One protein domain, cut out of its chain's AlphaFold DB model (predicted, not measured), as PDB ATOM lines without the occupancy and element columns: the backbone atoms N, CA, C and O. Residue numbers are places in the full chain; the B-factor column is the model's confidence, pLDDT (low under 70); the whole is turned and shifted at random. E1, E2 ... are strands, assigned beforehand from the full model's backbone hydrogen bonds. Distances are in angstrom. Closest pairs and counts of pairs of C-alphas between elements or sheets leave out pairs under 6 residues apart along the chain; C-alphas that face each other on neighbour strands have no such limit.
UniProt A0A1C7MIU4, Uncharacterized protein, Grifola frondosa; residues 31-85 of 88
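What this domain is: This is residues 31 to 85 of the 88 residues of an uncharacterized protein of Grifola frondosa (UniProt A0A1C7MIU4). The printed part has little regular structure: it is a chain wound in stacked turns, a flat, roughly triangular short solenoid. E1 and E2 stack along one side, and the short pairings of residues 53 to 54 with 77 to 78 and of 62 to 63 with 83 to 84, both parallel, stack the other sides. The 55 printed residues include two named strands, E1 then E2, a parallel sheet in the order E1, E2, and no named helix; the class is all strand, with 8 residues in named elements. It is only just compact, close to loose, with a radius of gyration of the C-alphas of 11.6 A and spans of 31 by 27 by 14 A.

How they stand to each other: E1, residues 40 to 43, and E2, residues 67 to 70, are parallel neighbours at 16 degrees. The C-alphas of Ser 43 and Ser 70 face each other, 4.7 A apart. N 42 and O 68 are within hydrogen-bond range at 2.9 A.

Where its parts are: E1 measures 10.3 A from C-alpha 40 at (124.447, 270.630, 333.370). E2 measures 10.2 A, ending at C-alpha 70 at (114.686, 274.921, 329.618).

The domain as a whole: The C-alphas farthest apart, of Ser 46 and Gly 60, are 31.0 A apart. The printed part has no cut. E1 to E2 is a long link of 23 residues. Residues 55 to 57 have pLDDT under 70.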
ATOM      1  N   SER A  31     136.251 274.233 318.794       84.50
ATOM      2  CA  SER A  31     136.143 272.798 318.554       84.50
ATOM      3  C   SER A  31     136.001 271.988 319.837       84.50
ATOM      4  O   SER A  31     136.455 272.409 320.899       84.50
ATOM      5  N   GLY A  32     135.337 270.829 319.730       83.31
ATOM      6  CA  GLY A  32     135.192 269.865 320.828       83.31
ATOM      7  C   GLY A  32     134.462 270.405 322.062       83.31
ATOM      8  O   GLY A  32     134.865 270.117 323.190       83.31
ATOM      9  N   PHE A  33     133.428 271.226 321.868       86.50
ATOM     10  CA  PHE A  33     132.694 271.845 322.968       86.50
ATOM     11  C   PHE A  33     131.593 270.918 323.501       86.50
ATOM     12  O   PHE A  33     130.547 270.751 322.875       86.50
ATOM     13  N   ASN A  34     131.832 270.335 324.679       90.94
ATOM     14  CA  ASN A  34     131.056 269.210 325.200       90.94
ATOM     15  C   ASN A  34     130.400 269.506 326.556       90.94
ATOM     16  O   ASN A  34     131.026 270.082 327.448       90.94
ATOM     17  N   PHE A  35     129.179 268.997 326.739       91.69
ATOM     18  CA  PHE A  35     128.519 268.846 328.037       91.69
ATOM     19  C   PHE A  35     128.386 267.359 328.335       91.69
ATOM     20  O   PHE A  35     127.453 266.703 327.877       91.69
ATOM     21  N   VAL A  36     129.322 266.841 329.125       93.81
ATOM     22  CA  VAL A  36     129.435 265.414 329.450       93.81
ATOM     23  C   VAL A  36     129.577 265.195 330.953       93.81
ATOM     24  O   VAL A  36     129.882 266.119 331.710       93.81
ATOM     25  N   GLY A  37     129.374 263.953 331.396       95.25
ATOM     26  CA  GLY A  37     129.443 263.580 332.807       95.25
ATOM     27  C   GLY A  37     128.164 263.951 333.558       95.25
ATOM     28  O   GLY A  37     127.078 263.501 333.200       95.25
ATOM     29  N   SER A  38     128.289 264.734 334.629       96.19
ATOM     30  CA  SER A  38     127.137 265.173 335.425       96.19
ATOM     31  C   SER A  38     126.239 266.135 334.645       96.19
ATOM     32  O   SER A  38     126.723 266.950 333.862       96.19
ATOM     33  N   THR A  39     124.926 266.082 334.896       93.88
ATOM     34  CA  THR A  39     123.954 266.936 334.203       93.88
ATOM     35  C   THR A  39     124.199 268.422 334.468       93.88
ATOM     36  O   THR A  39     124.136 268.886 335.607       93.88
ATOM     37  N   ASN A  40     124.378 269.177 333.389       89.25
ATOM     38  CA  ASN A  40     124.447 270.630 333.370       89.25
ATOM     39  C   ASN A  40     123.046 271.172 333.081       89.25
ATOM     40  O   ASN A  40     122.496 270.934 332.006       89.25
ATOM     41  N   THR A  41     122.452 271.874 334.046       90.12
ATOM     42  CA  THR A  41     121.101 272.433 333.901       90.12
ATOM     43  C   THR A  41     121.169 273.935 333.696       90.12
ATOM     44  O   THR A  41     121.709 274.653 334.535       90.12
ATOM     45  N   LEU A  42     120.586 274.397 332.594       87.19
ATOM     46  CA  LEU A  42     120.512 275.800 332.211       87.19
ATOM     47  C   LEU A  42     119.049 276.187 331.964       87.19
ATOM     48  O   LEU A  42     118.264 275.420 331.402       87.19
ATOM     49  N   SER A  43     118.669 277.390 332.378       86.44
ATOM     50  CA  SER A  43     117.322 277.922 332.174       86.44
ATOM     51  C   SER A  43     117.396 279.360 331.700       86.44
ATOM     52  O   SER A  43     118.115 280.159 332.298       86.44
ATOM     53  N   VAL A  44     116.632 279.682 330.661       80.56
ATOM     54  CA  VAL A  44     116.495 281.045 330.140       80.56
ATOM     55  C   VAL A  44     115.126 281.625 330.486       80.56
ATOM     56  O   VAL A  44     114.177 280.886 330.770       80.56
ATOM     57  N   ASN A  45     115.012 282.951 330.425       83.81
ATOM     58  CA  ASN A  45     113.730 283.637 330.566       83.81
ATOM     59  C   ASN A  45     112.771 283.273 329.419       83.81
ATOM     60  O   ASN A  45     113.173 282.794 328.357       83.81
ATOM     61  N   SER A  46     111.468 283.447 329.641       87.88
ATOM     62  CA  SER A  46     110.420 282.987 328.714       87.88
ATOM     63  C   SER A  46     110.445 283.661 327.339       87.88
ATOM     64  O   SER A  46     109.933 283.095 326.378       87.88
ATOM     65  N   ASP A  47     111.012 284.859 327.247       82.38
ATOM     66  CA  ASP A  47     111.162 285.653 326.026       82.38
ATOM     67  C   ASP A  47     112.502 285.419 325.303       82.38
ATOM     68  O   ASP A  47     112.720 285.953 324.217       82.38
ATOM     69  N   ALA A  48     113.378 284.584 325.867       78.81
ATOM     70  CA  ALA A  48     114.687 284.284 325.310       78.81
ATOM     71  C   ALA A  48     114.707 283.028 324.418       78.81
ATOM     72  O   ALA A  48     113.741 282.266 324.304       78.81
ATOM     73  N   MET A  49     115.858 282.800 323.784       79.62
ATOM     74  CA  MET A  49     116.160 281.596 323.008       79.62
ATOM     75  C   MET A  49     117.158 280.725 323.773       79.62
ATOM     76  O   MET A  49     118.100 281.251 324.365       79.62
ATOM     77  N   ARG A  50     116.958 279.402 323.746       87.38
ATOM     78  CA  ARG A  50     117.771 278.430 324.498       87.38
ATOM     79  C   ARG A  50     119.189 278.285 323.963       87.38
ATOM     80  O   ARG A  50     120.109 278.817 324.568       87.38
ATOM     81  N   VAL A  51     119.392 277.543 322.871       84.50
ATOM     82  CA  VAL A  51     120.729 277.384 322.274       84.50
ATOM     83  C   VAL A  51     120.667 277.622 320.778       84.50
ATOM     84  O   VAL A  51     119.827 277.060 320.081       84.50
ATOM     85  N   THR A  52     121.580 278.451 320.285       77.62
ATOM     86  CA  THR A  52     121.754 278.736 318.862       77.62
ATOM     87  C   THR A  52     123.156 278.330 318.440       77.62
ATOM     88  O   THR A  52     124.104 278.760 319.093       77.62
ATOM     89  N   VAL A  53     123.297 277.581 317.348       79.00
ATOM     90  CA  VAL A  53     124.605 277.230 316.769       79.00
ATOM     91  C   VAL A  53     124.575 277.515 315.273       79.00
ATOM     92  O   VAL A  53     123.594 277.217 314.591       79.00
ATOM     93  N   ARG A  54     125.638 278.121 314.745       70.75
ATOM     94  CA  ARG A  54     125.768 278.433 313.320       70.75
ATOM     95  C   ARG A  54     127.161 278.064 312.830       70.75
ATOM     96  O   ARG A  54     128.152 278.451 313.445       70.75
ATOM     97  N   GLU A  55     127.215 277.359 311.707       66.69
ATOM     98  CA  GLU A  55     128.467 277.050 311.013       66.69
ATOM     99  C   GLU A  55     129.175 278.321 310.520       66.69
ATOM    100  O   GLU A  55     128.541 279.286 310.086       66.69
ATOM    101  N   GLY A  56     130.503 278.318 310.602       67.19
ATOM    102  CA  GLY A  56     131.377 279.425 310.205       67.19
ATOM    103  C   GLY A  56     132.680 279.433 311.005       67.19
ATOM    104  O   GLY A  56     133.736 279.754 310.471       67.19
ATOM    105  N   ALA A  57     132.607 279.014 312.270       68.00
ATOM    106  CA  ALA A  57     133.750 278.908 313.179       68.00
ATOM    107  C   ALA A  57     133.688 277.685 314.119       68.00
ATOM    108  O   ALA A  57     134.630 277.459 314.875       68.00
ATOM    109  N   CYS A  58     132.612 276.893 314.080       78.62
ATOM    110  CA  CYS A  58     132.487 275.679 314.882       78.62
ATOM    111  C   CYS A  58     132.991 274.464 314.090       78.62
ATOM    112  O   CYS A  58     132.615 274.292 312.929       78.62
ATOM    113  N   THR A  59     133.825 273.631 314.706       82.00
ATOM    114  CA  THR A  59     134.342 272.392 314.109       82.00
ATOM    115  C   THR A  59     134.373 271.249 315.130       82.00
ATOM    116  O   THR A  59     134.251 271.462 316.339       82.00
ATOM    117  N   GLY A  60     134.563 270.021 314.643       86.50
ATOM    118  CA  GLY A  60     134.662 268.820 315.474       86.50
ATOM    119  C   GLY A  60     133.330 268.366 316.076       86.50
ATOM    120  O   GLY A  60     132.339 269.085 316.028       86.50
ATOM    121  N   SER A  61     133.322 267.169 316.657       90.81
ATOM    122  CA  SER A  61     132.123 266.564 317.250       90.81
ATOM    123  C   SER A  61     131.867 267.074 318.663       90.81
ATOM    124  O   SER A  61     132.796 267.171 319.471       90.81
ATOM    125  N   TRP A  62     130.616 267.432 318.938       91.81
ATOM    126  CA  TRP A  62     130.155 267.992 320.202       91.81
ATOM    127  C   TRP A  62     129.161 267.025 320.856       91.81
ATOM    128  O   TRP A  62     128.077 266.792 320.328       91.81
ATOM    129  N   ASP A  63     129.514 266.472 322.014       94.00
ATOM    130  CA  ASP A  63     128.639 265.617 322.817       94.00
ATOM    131  C   ASP A  63     127.935 266.454 323.886       94.00
ATOM    132  O   ASP A  63     128.561 266.962 324.825       94.00
ATOM    133  N   TRP A  64     126.623 266.626 323.719       93.56
ATOM    134  CA  TRP A  64     125.765 267.374 324.635       93.56
ATOM    135  C   TRP A  64     124.831 266.464 325.443       93.56
ATOM    136  O   TRP A  64     123.801 266.914 325.944       93.56
ATOM    137  N   SER A  65     125.200 265.193 325.622       95.75
ATOM    138  CA  SER A  65     124.417 264.192 326.362       95.75
ATOM    139  C   SER A  65     124.083 264.580 327.804       95.75
ATOM    140  O   SER A  65     123.042 264.172 328.322       95.75
ATOM    141  N   ALA A  66     124.924 265.384 328.459       95.12
ATOM    142  CA  ALA A  66     124.686 265.864 329.817       95.12
ATOM    143  C   ALA A  66     124.106 267.288 329.869       95.12
ATOM    144  O   ALA A  66     124.063 267.878 330.951       95.12
ATOM    145  N   LEU A  67     123.668 267.865 328.746       92.38
ATOM    146  CA  LEU A  67     123.051 269.189 328.712       92.38
ATOM    147  C   LEU A  67     121.527 269.106 328.866       92.38
ATOM    148  O   LEU A  67     120.844 268.424 328.106       92.38
ATOM    149  N   LYS A  68     120.979 269.886 329.801       91.94
ATOM    150  CA  LYS A  68     119.538 270.119 329.928       91.94
ATOM    151  C   LYS A  68     119.249 271.614 329.896       91.94
ATOM    152  O   LYS A  68     119.644 272.337 330.811       91.94
ATOM    153  N   VAL A  69     118.520 272.069 328.878       90.69
ATOM    154  CA  VAL A  69     118.129 273.479 328.732       90.69
ATOM    155  C   VAL A  69     116.612 273.615 328.801       90.69
ATOM    156  O   VAL A  69     115.882 272.758 328.318       90.69
ATOM    157  N   SER A  70     116.121 274.675 329.436       90.75
ATOM    158  CA  SER A  70     114.686 274.921 329.618       90.75
ATOM    159  C   SER A  70     114.351 276.413 329.582       90.75
ATOM    160  O   SER A  70     115.249 277.255 329.585       90.75
ATOM    161  N   GLY A  71     113.056 276.737 329.533       88.88
ATOM    162  CA  GLY A  71     112.577 278.108 329.344       88.88
ATOM    163  C   GLY A  71     112.649 278.561 327.884       88.88
ATOM    164  O   GLY A  71     113.144 277.833 327.022       88.88
ATOM    165  N   GLY A  72     112.123 279.752 327.605       86.88
ATOM    166  CA  GLY A  72     112.184 280.375 326.281       86.88
ATOM    167  C   GLY A  72     111.703 279.508 325.110       86.88
ATOM    168  O   GLY A  72     110.948 278.542 325.255       86.88
ATOM    169  N   SER A  73     112.199 279.843 323.922       87.19
ATOM    170  CA  SER A  73     112.005 279.084 322.681       87.19
ATOM    171  C   SER A  73     113.288 278.360 322.253       87.19
ATOM    172  O   SER A  73     114.391 278.724 322.664       87.19
ATOM    173  N   ALA A  74     113.148 277.305 321.445       88.62
ATOM    174  CA  ALA A  74     114.305 276.614 320.883       88.62
ATOM    175  C   ALA A  74     115.031 277.540 319.899       88.62
ATOM    176  O   ALA A  74     114.400 278.185 319.058       88.62
ATOM    177  N   GLY A  75     116.354 277.606 320.008       83.00
ATOM    178  CA  GLY A  75     117.174 278.376 319.086       83.00
ATOM    179  C   GLY A  75     117.574 277.568 317.848       83.00
ATOM    180  O   GLY A  75     117.647 276.341 317.916       83.00
ATOM    181  N   PRO A  76     117.835 278.213 316.695       83.00
ATOM    182  CA  PRO A  76     118.235 277.496 315.497       83.00
ATOM    183  C   PRO A  76     119.654 276.938 315.633       83.00
ATOM    184  O   PRO A  76     120.594 277.648 316.002       83.00
ATOM    185  N   ILE A  77     119.802 275.673 315.255       84.19
ATOM    186  CA  ILE A  77     121.080 275.022 314.972       84.19
ATOM    187  C   ILE A  77     121.141 274.889 313.453       84.19
ATOM    188  O   ILE A  77     120.400 274.107 312.862       84.19
ATOM    189  N   THR A  78     121.940 275.731 312.804       80.19
ATOM    190  CA  THR A  78     122.005 275.816 311.339       80.19
ATOM    191  C   THR A  78     123.397 275.502 310.838       80.19
ATOM    192  O   THR A  78     124.370 276.102 311.296       80.19
ATOM    193  N   ASN A  79     123.456 274.625 309.839       77.62
ATOM    194  CA  ASN A  79     124.655 274.253 309.098       77.62
ATOM    195  C   ASN A  79     125.760 273.566 309.935       77.62
ATOM    196  O   ASN A  79     126.817 273.262 309.409       77.62
ATOM    197  N   PHE A  80     125.541 273.270 311.218       84.00
ATOM    198  CA  PHE A  80     126.481 272.512 312.047       84.00
ATOM    199  C   PHE A  80     125.789 271.247 312.551       84.00
ATOM    200  O   PHE A  80     124.907 271.322 313.405       84.00
ATOM    201  N   ASN A  81     126.150 270.103 311.967       86.00
ATOM    202  CA  ASN A  81     125.462 268.826 312.190       86.00
ATOM    203  C   ASN A  81     126.207 267.894 313.154       86.00
ATOM    204  O   ASN A  81     125.664 266.863 313.533       86.00
ATOM    205  N   ASP A  82     127.416 268.264 313.581       90.62
ATOM    206  CA  ASP A  82     128.274 267.430 314.428       90.62
ATOM    207  C   ASP A  82     127.964 267.601 315.929       90.62
ATOM    208  O   ASP A  82     128.863 267.527 316.764       90.62
ATOM    209  N   ILE A  83     126.694 267.843 316.284       90.88
ATOM    210  CA  ILE A  83     126.226 267.840 317.678       90.88
ATOM    211  C   ILE A  83     125.412 266.580 317.925       90.88
ATOM    212  O   ILE A  83     124.362 266.362 317.319       90.88
ATOM    213  N   GLU A  84     125.860 265.789 318.886       93.12
ATOM    214  CA  GLU A  84     125.182 264.583 319.330       93.12
ATOM    215  C   GLU A  84     124.358 264.850 320.590       93.12
ATOM    216  O   GLU A  84     124.721 265.657 321.450       93.12
ATOM    217  N   ASN A  85     123.237 264.132 320.714       91.44
ATOM    218  CA  ASN A  85     122.381 264.128 321.906       91.44
ATOM    219  C   ASN A  85     121.834 265.507 322.314       91.44
ATOM    220  O   ASN A  85     121.443 265.708 323.465       91.44
TER     221      ASN A  85